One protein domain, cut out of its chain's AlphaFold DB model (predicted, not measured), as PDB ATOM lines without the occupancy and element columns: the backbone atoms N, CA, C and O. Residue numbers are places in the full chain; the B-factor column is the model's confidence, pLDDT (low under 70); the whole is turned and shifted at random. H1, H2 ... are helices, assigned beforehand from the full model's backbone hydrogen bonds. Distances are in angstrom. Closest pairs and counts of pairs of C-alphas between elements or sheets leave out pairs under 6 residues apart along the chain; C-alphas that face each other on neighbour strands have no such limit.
ATOM      1  N   PHE A  46      33.934   7.031  31.794       72.31
ATOM      2  CA  PHE A  46      34.897   6.718  30.737       72.31
ATOM      3  C   PHE A  46      36.047   7.720  30.711       72.31
ATOM      4  O   PHE A  46      37.204   7.323  30.600       72.31
ATOM      5  N   THR A  47      35.732   9.008  30.826       73.25
ATOM      6  CA  THR A  47      36.720  10.091  30.862       73.25
ATOM      7  C   THR A  47      37.677   9.901  32.028       73.25
ATOM      8  O   THR A  47      38.884   9.927  31.821       73.25
ATOM      9  N   THR A  48      37.159   9.554  33.209       73.62
ATOM     10  CA  THR A  48      37.965   9.232  34.396       73.62
ATOM     11  C   THR A  48      38.878   8.031  34.158       73.62
ATOM     12  O   THR A  48      40.031   8.020  34.585       73.62
ATOM     13  N   LEU A  49      38.386   7.002  33.460       74.94
ATOM     14  CA  LEU A  49      39.196   5.844  33.100       74.94
ATOM     15  C   LEU A  49      40.304   6.248  32.118       74.94
ATOM     16  O   LEU A  49      41.469   5.949  32.357       74.94
ATOM     17  N   ALA A  50      39.964   6.974  31.054       77.25
ATOM     18  CA  ALA A  50      40.913   7.461  30.059       77.25
ATOM     19  C   ALA A  50      41.969   8.397  30.672       77.25
ATOM     20  O   ALA A  50      43.139   8.300  30.317       77.25
ATOM     21  N   GLU A  51      41.591   9.244  31.631       77.38
ATOM     22  CA  GLU A  51      42.507  10.089  32.403       77.38
ATOM     23  C   GLU A  51      43.446   9.263  33.282       77.38
ATOM     24  O   GLU A  51      44.652   9.500  33.260       77.38
ATOM     25  N   LYS A  52      42.939   8.237  33.978       74.75
ATOM     26  CA  LYS A  52      43.775   7.289  34.734       74.75
ATOM     27  C   LYS A  52      44.758   6.556  33.823       74.75
ATOM     28  O   LYS A  52      45.947   6.508  34.122       74.75
ATOM     29  N   PHE A  53      44.291   6.043  32.683       75.19
ATOM     30  CA  PHE A  53      45.159   5.425  31.680       75.19
ATOM     31  C   PHE A  53      46.172   6.432  31.122       75.19
ATOM     32  O   PHE A  53      47.319   6.072  30.897       75.19
ATOM     33  N   ARG A  54      45.802   7.700  30.924       76.94
ATOM     34  CA  ARG A  54      46.712   8.742  30.430       76.94
ATOM     35  C   ARG A  54      47.774   9.129  31.460       76.94
ATOM     36  O   ARG A  54      48.927   9.304  31.080       76.94
ATOM     37  N   ALA A  55      47.410   9.233  32.736       75.81
ATOM     38  CA  ALA A  55      48.353   9.468  33.827       75.81
ATOM     39  C   ALA A  55      49.332   8.292  33.953       75.81
ATOM     40  O   ALA A  55      50.544   8.478  33.937       75.81
ATOM     41  N   TYR A  56      48.808   7.067  33.934       69.62
ATOM     42  CA  TYR A  56      49.606   5.845  34.027       69.62
ATOM     43  C   TYR A  56      50.447   5.590  32.755       69.62
ATOM     44  O   TYR A  56      51.519   4.985  32.807       69.62
ATOM     45  N   LYS A  57      50.024   6.132  31.600       73.06
ATOM     46  CA  LYS A  57      50.791   6.129  30.342       73.06
ATOM     47  C   LYS A  57      52.098   6.903  30.492       73.06
ATOM     48  O   LYS A  57      53.080   6.501  29.877       73.06
ATOM     49  N   GLN A  58      52.123   7.988  31.272       69.88
ATOM     50  CA  GLN A  58      53.344   8.782  31.454       69.88
ATOM     51  C   GLN A  58      54.434   8.020  32.208       69.88
ATOM     52  O   GLN A  58      55.611   8.222  31.926       69.88
ATOM     53  N   GLU A  59      54.050   7.119  33.110       72.56
ATOM     54  CA  GLU A  59      54.985   6.353  33.932       72.56
ATOM     55  C   GLU A  59      55.399   5.035  33.252       72.56
ATOM     56  O   GLU A  59      56.576   4.674  33.253       72.56
ATOM     57  N   HIS A  60      54.468   4.355  32.564       74.75
ATOM     58  CA  HIS A  60      54.723   3.062  31.918       74.75
ATOM     59  C   HIS A  60      54.032   2.902  30.547       74.75
ATOM     60  O   HIS A  60      53.107   2.102  30.366       74.75
ATOM     61  N   LEU A  61      54.550   3.610  29.533       76.00
ATOM     62  CA  LEU A  61      54.085   3.560  28.133       76.00
ATOM     63  C   LEU A  61      53.941   2.137  27.572       76.00
ATOM     64  O   LEU A  61      52.911   1.792  26.984       76.00
ATOM     65  N   GLY A  62      54.978   1.310  27.732       76.31
ATOM     66  CA  GLY A  62      55.008  -0.043  27.173       76.31
ATOM     67  C   GLY A  62      53.945  -0.947  27.790       76.31
ATOM     68  O   GLY A  62      53.239  -1.651  27.073       76.31
ATOM     69  N   TYR A  63      53.770  -0.860  29.109       76.38
ATOM     70  CA  TYR A  63      52.813  -1.679  29.843       76.38
ATOM     71  C   TYR A  63      51.372  -1.413  29.393       76.38
ATOM     72  O   TYR A  63      50.662  -2.346  29.021       76.38
ATOM     73  N   ILE A  64      50.961  -0.142  29.331       78.19
ATOM     74  CA  ILE A  64      49.621   0.226  28.856       78.19
ATOM     75  C   ILE A  64      49.399  -0.175  27.405       78.19
ATOM     76  O   ILE A  64      48.309  -0.617  27.056       78.19
ATOM     77  N   THR A  65      50.414  -0.017  26.556       78.81
ATOM     78  CA  THR A  65      50.299  -0.367  25.139       78.81
ATOM     79  C   THR A  65      50.042  -1.858  24.975       78.81
ATOM     80  O   THR A  65      49.107  -2.240  24.276       78.81
ATOM     81  N   VAL A  66      50.807  -2.704  25.667       79.50
ATOM     82  CA  VAL A  66      50.597  -4.155  25.609       79.50
ATOM     83  C   VAL A  66      49.265  -4.542  26.248       79.50
ATOM     84  O   VAL A  66      48.534  -5.334  25.663       79.50
ATOM     85  N   LEU A  67      48.893  -3.938  27.380       78.75
ATOM     86  CA  LEU A  67      47.595  -4.164  28.014       78.75
ATOM     87  C   LEU A  67      46.441  -3.834  27.055       78.75
ATOM     88  O   LEU A  67      45.543  -4.652  26.869       78.75
ATOM     89  N   PHE A  68      46.503  -2.677  26.391       81.75
ATOM     90  CA  PHE A  68      45.518  -2.256  25.399       81.75
ATOM     91  C   PHE A  68      45.451  -3.237  24.224       81.75
ATOM     92  O   PHE A  68      44.359  -3.665  23.855       81.75
ATOM     93  N   ILE A  69      46.604  -3.643  23.676       82.00
ATOM     94  CA  ILE A  69      46.683  -4.623  22.583       82.00
ATOM     95  C   ILE A  69      46.030  -5.943  22.989       82.00
ATOM     96  O   ILE A  69      45.172  -6.458  22.274       82.00
ATOM     97  N   CYS A  70      46.394  -6.466  24.154       79.81
ATOM     98  CA  CYS A  70      45.862  -7.706  24.693       79.81
ATOM     99  C   CYS A  70      44.344  -7.631  24.902       79.81
ATOM    100  O   CYS A  70      43.612  -8.487  24.404       79.81
ATOM    101  N   THR A  71      43.849  -6.594  25.586       80.88
ATOM    102  CA  THR A  71      42.412  -6.396  25.812       80.88
ATOM    103  C   THR A  71      41.649  -6.295  24.494       80.88
ATOM    104  O   THR A  71      40.594  -6.913  24.357       80.88
ATOM    105  N   TYR A  72      42.182  -5.562  23.516       82.69
ATOM    106  CA  TYR A  72      41.559  -5.395  22.207       82.69
ATOM    107  C   TYR A  72      41.488  -6.713  21.433       82.69
ATOM    108  O   TYR A  72      40.420  -7.084  20.947       82.69
ATOM    109  N   LEU A  73      42.605  -7.444  21.344       81.81
ATOM    110  CA  LEU A  73      42.670  -8.731  20.651       81.81
ATOM    111  C   LEU A  73      41.752  -9.763  21.298       81.81
ATOM    112  O   LEU A  73      41.054 -10.480  20.582       81.81
ATOM    113  N   TYR A  74      41.693  -9.805  22.632       77.19
ATOM    114  CA  TYR A  74      40.751 -10.650  23.360       77.19
ATOM    115  C   TYR A  74      39.315 -10.288  22.972       77.19
ATOM    116  O   TYR A  74      38.574 -11.110  22.444       77.19
ATOM    117  N   LYS A  75      38.930  -9.018  23.110       79.19
ATOM    118  CA  LYS A  75      37.598  -8.546  22.718       79.19
ATOM    119  C   LYS A  75      37.213  -8.931  21.289       79.19
ATOM    120  O   LYS A  75      36.089  -9.380  21.068       79.19
ATOM    121  N   GLN A  76      38.139  -8.750  20.347       82.50
ATOM    122  CA  GLN A  76      37.928  -9.007  18.926       82.50
ATOM    123  C   GLN A  76      37.800 -10.505  18.628       82.50
ATOM    124  O   GLN A  76      36.909 -10.907  17.885       82.50
ATOM    125  N   THR A  77      38.642 -11.332  19.250       77.50
ATOM    126  CA  THR A  77      38.630 -12.795  19.079       77.50
ATOM    127  C   THR A  77      37.334 -13.409  19.612       77.50
ATOM    128  O   THR A  77      36.806 -14.349  19.029       77.50
ATOM    129  N   PHE A  78      36.782 -12.843  20.685       72.81
ATOM    130  CA  PHE A  78      35.544 -13.305  21.318       72.81
ATOM    131  C   PHE A  78      34.279 -12.567  20.857       72.81
ATOM    132  O   PHE A  78      33.203 -12.806  21.404       72.81
ATOM    133  N   ALA A  79      34.395 -11.659  19.884       77.50
ATOM    134  CA  ALA A  79      33.292 -10.856  19.355       77.50
ATOM    135  C   ALA A  79      32.468 -10.107  20.432       77.50
ATOM    136  O   ALA A  79      31.246  -9.993  20.336       77.50
ATOM    137  N   ILE A  80      33.125  -9.573  21.472       78.69
ATOM    138  CA  ILE A  80      32.432  -8.895  22.579       78.69
ATOM    139  C   ILE A  80      31.949  -7.498  22.126       78.69
ATOM    140  O   ILE A  80      32.776  -6.634  21.802       78.69
ATOM    141  N   PRO A  81      30.639  -7.191  22.180       69.88
ATOM    142  CA  PRO A  81      30.086  -5.917  21.711       69.88
ATOM    143  C   PRO A  81      30.627  -4.719  22.508       69.88
ATOM    144  O   PRO A  81      30.796  -4.784  23.726       69.88
ATOM    145  N   GLY A  82      30.974  -3.626  21.812       69.62
ATOM    146  CA  GLY A  82      31.519  -2.387  22.400       69.62
ATOM    147  C   GLY A  82      32.973  -2.062  22.022       69.62
ATOM    148  O   GLY A  82      33.711  -1.556  22.860       69.62
ATOM    149  N   SER A  83      33.433  -2.427  20.822       74.06
ATOM    150  CA  SER A  83      34.788  -2.083  20.340       74.06
ATOM    151  C   SER A  83      34.973  -0.574  20.126       74.06
ATOM    152  O   SER A  83      36.090  -0.071  20.210       74.06
ATOM    153  N   PHE A  84      33.878   0.169  19.932       81.25
ATOM    154  CA  PHE A  84      33.928   1.622  19.759       81.25
ATOM    155  C   PHE A  84      34.529   2.347  20.975       81.25
ATOM    156  O   PHE A  84      35.267   3.311  20.801       81.25
ATOM    157  N   PHE A  85      34.270   1.859  22.196       80.44
ATOM    158  CA  PHE A  85      34.819   2.450  23.416       80.44
ATOM    159  C   PHE A  85      36.345   2.342  23.453       80.44
ATOM    160  O   PHE A  85      37.023   3.321  23.740       80.44
ATOM    161  N   LEU A  86      36.899   1.173  23.113       80.69
ATOM    162  CA  LEU A  86      38.351   0.977  23.061       80.69
ATOM    163  C   LEU A  86      38.995   1.836  21.968       80.69
ATOM    164  O   LEU A  86      40.062   2.395  22.196       80.69
ATOM    165  N   ASN A  87      38.332   2.007  20.821       84.38
ATOM    166  CA  ASN A  87      38.804   2.911  19.769       84.38
ATOM    167  C   ASN A  87      38.858   4.373  20.250       84.38
ATOM    168  O   ASN A  87      39.800   5.094  19.926       84.38
ATOM    169  N   LEU A  88      37.887   4.802  21.064       84.88
ATOM    170  CA  LEU A  88      37.890   6.134  21.672       84.88
ATOM    171  C   LEU A  88      39.039   6.289  22.683       84.88
ATOM    172  O   LEU A  88      39.747   7.295  22.645       84.88
ATOM    173  N   ILE A  89      39.280   5.278  23.534       82.81
ATOM    174  CA  ILE A  89      40.426   5.270  24.466       82.81
ATOM    175  C   ILE A  89      41.730   5.344  23.685       82.81
ATOM    176  O   ILE A  89      42.595   6.128  24.056       82.81
ATOM    177  N   ALA A  90      41.869   4.592  22.587       84.88
ATOM    178  CA  ALA A  90      43.053   4.650  21.735       84.88
ATOM    179  C   ALA A  90      43.317   6.060  21.203       84.88
ATOM    180  O   ALA A  90      44.465   6.493  21.224       84.88
ATOM    181  N   GLY A  91      42.277   6.786  20.783       83.88
ATOM    182  CA  GLY A  91      42.411   8.174  20.338       83.88
ATOM    183  C   GLY A  91      42.898   9.110  21.447       83.88
ATOM    184  O   GLY A  91      43.782   9.929  21.214       83.88
ATOM    185  N   VAL A  92      42.382   8.952  22.671       84.06
ATOM    186  CA  VAL A  92      42.806   9.755  23.836       84.06
ATOM    187  C   VAL A  92      44.208   9.369  24.324       84.06
ATOM    188  O   VAL A  92      44.962  10.227  24.784       84.06
ATOM    189  N   LEU A  93      44.577   8.089  24.227       81.56
ATOM    190  CA  LEU A  93      45.868   7.585  24.686       81.56
ATOM    191  C   LEU A  93      46.984   7.853  23.691       81.56
ATOM    192  O   LEU A  93      48.030   8.339  24.098       81.56
ATOM    193  N   PHE A  94      46.817   7.475  22.426       80.94
ATOM    194  CA  PHE A  94      47.896   7.395  21.438       80.94
ATOM    195  C   PHE A  94      47.897   8.535  20.428       80.94
ATOM    196  O   PHE A  94      48.805   8.561  19.608       80.94
ATOM    197  N   ASP A  95      46.973   9.490  20.542       82.81
ATOM    198  CA  ASP A  95      46.651  10.465  19.496       82.81
ATOM    199  C   ASP A  95      45.846   9.832  18.350       82.81
ATOM    200  O   ASP A  95      45.842   8.612  18.159       82.81
ATOM    201  N   LEU A  96      45.116  10.646  17.589       84.88
ATOM    202  CA  LEU A  96      44.084  10.156  16.673       84.88
ATOM    203  C   LEU A  96      44.683   9.355  15.511       84.88
ATOM    204  O   LEU A  96      44.185   8.282  15.184       84.88
ATOM    205  N   TRP A  97      45.779   9.835  14.921       87.75
ATOM    206  CA  TRP A  97      46.419   9.186  13.771       87.75
ATOM    207  C   TRP A  97      47.123   7.882  14.144       87.75
ATOM    208  O   TRP A  97      46.917   6.851  13.503       87.75
ATOM    209  N   VAL A  98      47.935   7.915  15.201       86.81
ATOM    210  CA  VAL A  98      48.670   6.733  15.668       86.81
ATOM    211  C   VAL A  98      47.694   5.710  16.244       86.81
ATOM    212  O   VAL A  98      47.786   4.532  15.911       86.81
ATOM    213  N   GLY A  99      46.719   6.157  17.041       85.69
ATOM    214  CA  GLY A  99      45.655   5.312  17.572       85.69
ATOM    215  C   GLY A  99      44.841   4.642  16.469       85.69
ATOM    216  O   GLY A  99      44.575   3.447  16.564       85.69
ATOM    217  N   PHE A 100      44.511   5.357  15.391       88.75
ATOM    218  CA  PHE A 100      43.792   4.792  14.249       88.75
ATOM    219  C   PHE A 100      44.587   3.683  13.549       88.75
ATOM    220  O   PHE A 100      44.079   2.572  13.400       88.75
ATOM    221  N   VAL A 101      45.845   3.945  13.176       90.56
ATOM    222  CA  VAL A 101      46.707   2.940  12.523       90.56
ATOM    223  C   VAL A 101      46.889   1.713  13.417       90.56
ATOM    224  O   VAL A 101      46.774   0.580  12.944       90.56
ATOM    225  N   LEU A 102      47.114   1.935  14.715       87.25
ATOM    226  CA  LEU A 102      47.242   0.877  15.710       87.25
ATOM    227  C   LEU A 102      45.961   0.030  15.748       87.25
ATOM    228  O   LEU A 102      46.007  -1.173  15.512       87.25
ATOM    229  N   VAL A 103      44.801   0.655  15.953       89.25
ATOM    230  CA  VAL A 103      43.493  -0.014  15.991       89.25
ATOM    231  C   VAL A 103      43.216  -0.807  14.713       89.25
ATOM    232  O   VAL A 103      42.742  -1.939  14.801       89.25
ATOM    233  N   CYS A 104      43.537  -0.280  13.529       89.81
ATOM    234  CA  CYS A 104      43.373  -1.004  12.267       89.81
ATOM    235  C   CYS A 104      44.253  -2.259  12.203       89.81
ATOM    236  O   CYS A 104      43.770  -3.336  11.836       89.81
ATOM    237  N   ALA A 105      45.524  -2.149  12.599       90.31
ATOM    238  CA  ALA A 105      46.430  -3.291  12.669       90.31
ATOM    239  C   ALA A 105      45.921  -4.343  13.667       90.31
ATOM    240  O   ALA A 105      45.832  -5.523  13.329       90.31
ATOM    241  N   LEU A 106      45.493  -3.920  14.861       87.06
ATOM    242  CA  LEU A 106      44.937  -4.812  15.879       87.06
ATOM    243  C   LEU A 106      43.639  -5.476  15.418       87.06
ATOM    244  O   LEU A 106      43.439  -6.655  15.679       87.06
ATOM    245  N   THR A 107      42.768  -4.745  14.722       87.94
ATOM    246  CA  THR A 107      41.521  -5.287  14.162       87.94
ATOM    247  C   THR A 107      41.819  -6.367  13.132       87.94
ATOM    248  O   THR A 107      41.212  -7.436  13.168       87.94
ATOM    249  N   THR A 108      42.787  -6.108  12.249       89.69
ATOM    250  CA  THR A 108      43.238  -7.061  11.228       89.69
ATOM    251  C   THR A 108      43.772  -8.322  11.897       89.69
ATOM    252  O   THR A 108      43.260  -9.408  11.646       89.69
ATOM    253  N   ILE A 109      44.715  -8.172  12.833       86.06
ATOM    254  CA  ILE A 109      45.309  -9.288  13.581       86.06
ATOM    255  C   ILE A 109      44.237 -10.054  14.366       86.06
ATOM    256  O   ILE A 109      44.186 -11.277  14.298       86.06
ATOM    257  N   GLY A 110      43.345  -9.360  15.075       83.12
ATOM    258  CA  GLY A 110      42.277  -9.974  15.865       83.12
ATOM    259  C   GLY A 110      41.281 -10.748  15.001       83.12
ATOM    260  O   GLY A 110      40.867 -11.843  15.374       83.12
ATOM    261  N   SER A 111      40.944 -10.235  13.815       84.44
ATOM    262  CA  SER A 111      40.097 -10.951  12.855       84.44
ATOM    263  C   SER A 111      40.806 -12.168  12.264       84.44
ATOM    264  O   SER A 111      40.184 -13.215  12.108       84.44
ATOM    265  N   THR A 112      42.100 -12.062  11.954       83.38
ATOM    266  CA  THR A 112      42.901 -13.198  11.485       83.38
ATOM    267  C   THR A 112      42.991 -14.281  12.556       83.38
ATOM    268  O   THR A 112      42.807 -15.454  12.248       83.38
ATOM    269  N   LEU A 113      43.203 -13.905  13.822       79.06
ATOM    270  CA  LEU A 113      43.203 -14.839  14.950       79.06
ATOM    271  C   LEU A 113      41.834 -15.499  15.136       79.06
ATOM    272  O   LEU A 113      41.778 -16.707  15.340       79.06
ATOM    273  N   CYS A 114      40.742 -14.740  15.007       80.75
ATOM    274  CA  CYS A 114      39.381 -15.273  15.053       80.75
ATOM    275  C   CYS A 114      39.131 -16.295  13.933       80.75
ATOM    276  O   CYS A 114      38.607 -17.377  14.194       80.75
ATOM    277  N   TYR A 115      39.571 -16.001  12.704       78.62
ATOM    278  CA  TYR A 115      39.474 -16.936  11.581       78.62
ATOM    279  C   TYR A 115      40.300 -18.197  11.821       78.62
ATOM    280  O   TYR A 115      39.782 -19.298  11.675       78.62
ATOM    281  N   LEU A 116      41.552 -18.051  12.260       77.25
ATOM    282  CA  LEU A 116      42.427 -19.178  12.564       77.25
ATOM    283  C   LEU A 116      41.800 -20.059  13.656       77.25
ATOM    284  O   LEU A 116      41.705 -21.275  13.510       77.25
ATOM    285  N   PHE A 117      41.275 -19.442  14.715       72.75
ATOM    286  CA  PHE A 117      40.558 -20.140  15.778       72.75
ATOM    287  C   PHE A 117      39.310 -20.860  15.250       72.75
ATOM    288  O   PHE A 117      39.091 -22.021  15.586       72.75
ATOM    289  N   SER A 118      38.528 -20.206  14.385       75.44
ATOM    290  CA  SER A 118      37.339 -20.772  13.745       75.44
ATOM    291  C   SER A 118      37.670 -21.903  12.774       75.44
ATOM    292  O   SER A 118      36.913 -22.860  12.699       75.44
ATOM    293  N   GLU A 119      38.796 -21.859  12.070       74.62
ATOM    294  CA  GLU A 119      39.233 -22.930  11.176       74.62
ATOM    295  C   GLU A 119      39.691 -24.162  11.972       74.62
ATOM    296  O   GLU A 119      39.322 -25.295  11.651       74.62
ATOM    297  N   LEU A 120      40.423 -23.941  13.070       68.12
ATOM    298  CA  LEU A 120      40.848 -24.997  13.990       68.12
ATOM    299  C   LEU A 120      39.657 -25.639  14.728       68.12
ATOM    300  O   LEU A 120      39.559 -26.866  14.742       68.12
ATOM    301  N   PHE A 121      38.722 -24.850  15.273       64.94
ATOM    302  CA  PHE A 121      37.488 -25.362  15.896       64.94
ATOM    303  C   PHE A 121      36.523 -25.950  14.870       64.94
ATOM    304  O   PHE A 121      35.947 -27.014  15.078       64.94
ATOM    305  N   GLY A 122      36.335 -25.247  13.759       65.12
ATOM    306  CA  GLY A 122      35.354 -25.553  12.733       65.12
ATOM    307  C   GLY A 122      35.607 -26.913  12.120       65.12
ATOM    308  O   GLY A 122      34.661 -27.660  11.929       65.12
ATOM    309  N   ARG A 123      36.861 -27.310  11.895       65.38
ATOM    310  CA  ARG A 123      37.147 -28.621  11.302       65.38
ATOM    311  C   ARG A 123      36.791 -29.790  12.227       65.38
ATOM    312  O   ARG A 123      36.189 -30.748  11.754       65.38
ATOM    313  N   GLU A 124      37.103 -29.717  13.523       65.62
ATOM    314  CA  GLU A 124      36.720 -30.759  14.495       65.62
ATOM    315  C   GLU A 124      35.218 -30.732  14.809       65.62
ATOM    316  O   GLU A 124      34.575 -31.783  14.841       65.62
ATOM    317  N   TYR A 125      34.634 -29.541  14.968       62.50
ATOM    318  CA  TYR A 125      33.211 -29.375  15.262       62.50
ATOM    319  C   TYR A 125      32.333 -29.791  14.074       62.50
ATOM    320  O   TYR A 125      31.328 -30.476  14.255       62.50
ATOM    321  N   VAL A 126      32.735 -29.455  12.844       65.44
ATOM    322  CA  VAL A 126      32.083 -29.926  11.616       65.44
ATOM    323  C   VAL A 126      32.278 -31.433  11.471       65.44
ATOM    324  O   VAL A 126      31.303 -32.122  11.220       65.44
ATOM    325  N   TYR A 127      33.459 -32.013  11.697       64.19
ATOM    326  CA  TYR A 127      33.596 -33.473  11.578       64.19
ATOM    327  C   TYR A 127      32.713 -34.232  12.585       64.19
ATOM    328  O   TYR A 127      32.088 -35.229  12.228       64.19
ATOM    329  N   TYR A 128      32.590 -33.728  13.816       64.62
ATOM    330  CA  TYR A 128      31.722 -34.307  14.842       64.62
ATOM    331  C   TYR A 128      30.227 -34.125  14.522       64.62
ATOM    332  O   TYR A 128      29.460 -35.085  14.556       64.62
ATOM    333  N   TYR A 129      29.804 -32.908  14.166       61.31
ATOM    334  CA  TYR A 129      28.388 -32.579  13.971       61.31
ATOM    335  C   TYR A 129      27.874 -32.953  12.571       61.31
ATOM    336  O   TYR A 129      26.774 -33.486  12.425       61.31
ATOM    337  N   PHE A 130      28.669 -32.719  11.524       57.34
ATOM    338  CA  PHE A 130      28.345 -33.085  10.142       57.34
ATOM    339  C   PHE A 130      28.672 -34.542   9.815       57.34
ATOM    340  O   PHE A 130      27.961 -35.105   8.994       57.34
ATOM    341  N   GLY A 131      29.653 -35.195  10.450       57.28
ATOM    342  CA  GLY A 131      29.925 -36.622  10.206       57.28
ATOM    343  C   GLY A 131      28.709 -37.509  10.499       57.28
ATOM    344  O   GLY A 131      28.364 -38.396   9.715       57.28
ATOM    345  N   GLN A 132      27.974 -37.200  11.571       55.38
ATOM    346  CA  GLN A 132      26.757 -37.927  11.942       55.38
ATOM    347  C   GLN A 132      25.573 -37.617  11.006       55.38
ATOM    348  O   GLN A 132      24.766 -38.497  10.701       55.38
ATOM    349  N   ARG A 133      25.481 -36.382  10.495       55.59
ATOM    350  CA  ARG A 133      24.421 -35.950   9.564       55.59
ATOM    351  C   ARG A 133      24.673 -36.400   8.120       55.59
ATOM    352  O   ARG A 133      23.726 -36.770   7.436       55.59
ATOM    353  N   LEU A 134      25.926 -36.415   7.667       57.25
ATOM    354  CA  LEU A 134      26.324 -36.887   6.338       57.25
ATOM    355  C   LEU A 134      26.164 -38.399   6.217       57.25
ATOM    356  O   LEU A 134      25.639 -38.849   5.208       57.25
ATOM    357  N   THR A 135      26.502 -39.169   7.256       58.22
ATOM    358  CA  THR A 135      26.271 -40.625   7.260       58.22
ATOM    359  C   THR A 135      24.776 -40.949   7.141       58.22
ATOM    360  O   THR A 135      24.388 -41.816   6.360       58.22
ATOM    361  N   TYR A 136      23.921 -40.192   7.841       60.44
ATOM    362  CA  TYR A 136      22.463 -40.328   7.756       60.44
ATOM    363  C   TYR A 136      21.909 -39.978   6.361       60.44
ATOM    364  O   TYR A 136      21.026 -40.666   5.849       60.44
ATOM    365  N   LEU A 137      22.437 -38.934   5.714       61.31
ATOM    366  CA  LEU A 137      22.006 -38.538   4.368       61.31
ATOM    367  C   LEU A 137      22.569 -39.456   3.271       61.31
ATOM    368  O   LEU A 137      21.843 -39.786   2.337       61.31
ATOM    369  N   GLN A 138      23.811 -39.930   3.395       59.72
ATOM    370  CA  GLN A 138      24.405 -40.886   2.456       59.72
ATOM    371  C   GLN A 138      23.688 -42.240   2.491       59.72
ATOM    372  O   GLN A 138      23.426 -42.802   1.432       59.72
ATOM    373  N   GLN A 139      23.281 -42.727   3.669       62.00
ATOM    374  CA  GLN A 139      22.448 -43.932   3.766       62.00
ATOM    375  C   GLN A 139      21.096 -43.777   3.059       62.00
ATOM    376  O   GLN A 139      20.581 -44.745   2.509       62.00
ATOM    377  N   LYS A 140      20.529 -42.564   3.031       59.50
ATOM    378  CA  LYS A 140      19.229 -42.311   2.398       59.50
ATOM    379  C   LYS A 140      19.311 -42.112   0.879       59.50
ATOM    380  O   LYS A 140      18.337 -42.389   0.195       59.50
ATOM    381  N   ILE A 141      20.449 -41.648   0.357       59.75
ATOM    382  CA  ILE A 141      20.678 -41.456  -1.090       59.75
ATOM    383  C   ILE A 141      21.142 -42.763  -1.764       59.75
ATOM    384  O   ILE A 141      20.921 -42.943  -2.956       59.75
ATOM    385  N   ILE A 142      21.755 -43.682  -1.007       58.72
ATOM    386  CA  ILE A 142      22.250 -44.978  -1.510       58.72
ATOM    387  C   ILE A 142      21.237 -46.109  -1.285       58.72
ATOM    388  O   ILE A 142      21.445 -47.189  -1.822       58.72
TER     389      ILE A 142
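This is residues 46 to 142 of the 156 residues of the protein "Transmembrane protein 41A" of Toxocara canis (UniProt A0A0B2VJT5). One very long helix, H4, runs nearly the length of the model: its first part packs on the shorter helices H2 and H3, which with H1 on H3 make a small helical body, and its residues 119 to 142 stick out as a long arm. In the body H2 and H3 fold back on each other beside H4, while H1 packs aslant on H3, which lies between it and the beginning of H4. The printed part has 97 residues with four named helices, in the order H1, H2, H3, H4, and no named strand; the class is all helix. The whole is extended, with a radius of gyration of the C-alphas of 20.4 A and spans of 70 by 20 by 20 A, the arm making much of the length.

H4, residues 96 to 142, is 62.0 A long, from C-alpha 96 at (44.084, 10.156, 16.673) to C-alpha 142 at (22.250, -44.978, -1.510), with a kink of 42 degrees near residue 132. H3 holds residues 83 to 94, H2 residues 61 to 77, 24.3 A long, and H1 residues 46 to 59, 20.3 A long, beginning with C-alpha 46 at (34.897, 6.718, 30.737).

The four helices form an up and down bundle, each running against the one before it. H4 touches H2 with its residues 106 to 114 alone, closest at the C-alphas of Thr 77 and Cys 114, 4.8 A apart, at a shallow tilt of 28 degrees. H3 and H4, a hairpin, touch at the C-alphas of Ala 90 and Gly 99, 5.0 A apart. H1 touches H3, closest at the C-alphas of Arg 54 and Leu 93, 5.9 A, at a steep tilt of 40 degrees; H1 and H4 are apart. Every O i to N i+4 pair is within hydrogen-bond range in H2 and H3, against 9 of 10 in H1 and 40 of 43 in H4.

The C-alphas farthest apart, those of Glu 59 and Ile 142, are 70.4 A from each other. The printed part has no cut, and its three links are tight. Mean pLDDT of the printed part is 75.5; it is under 70 in 27 residues, among them 120 to 142.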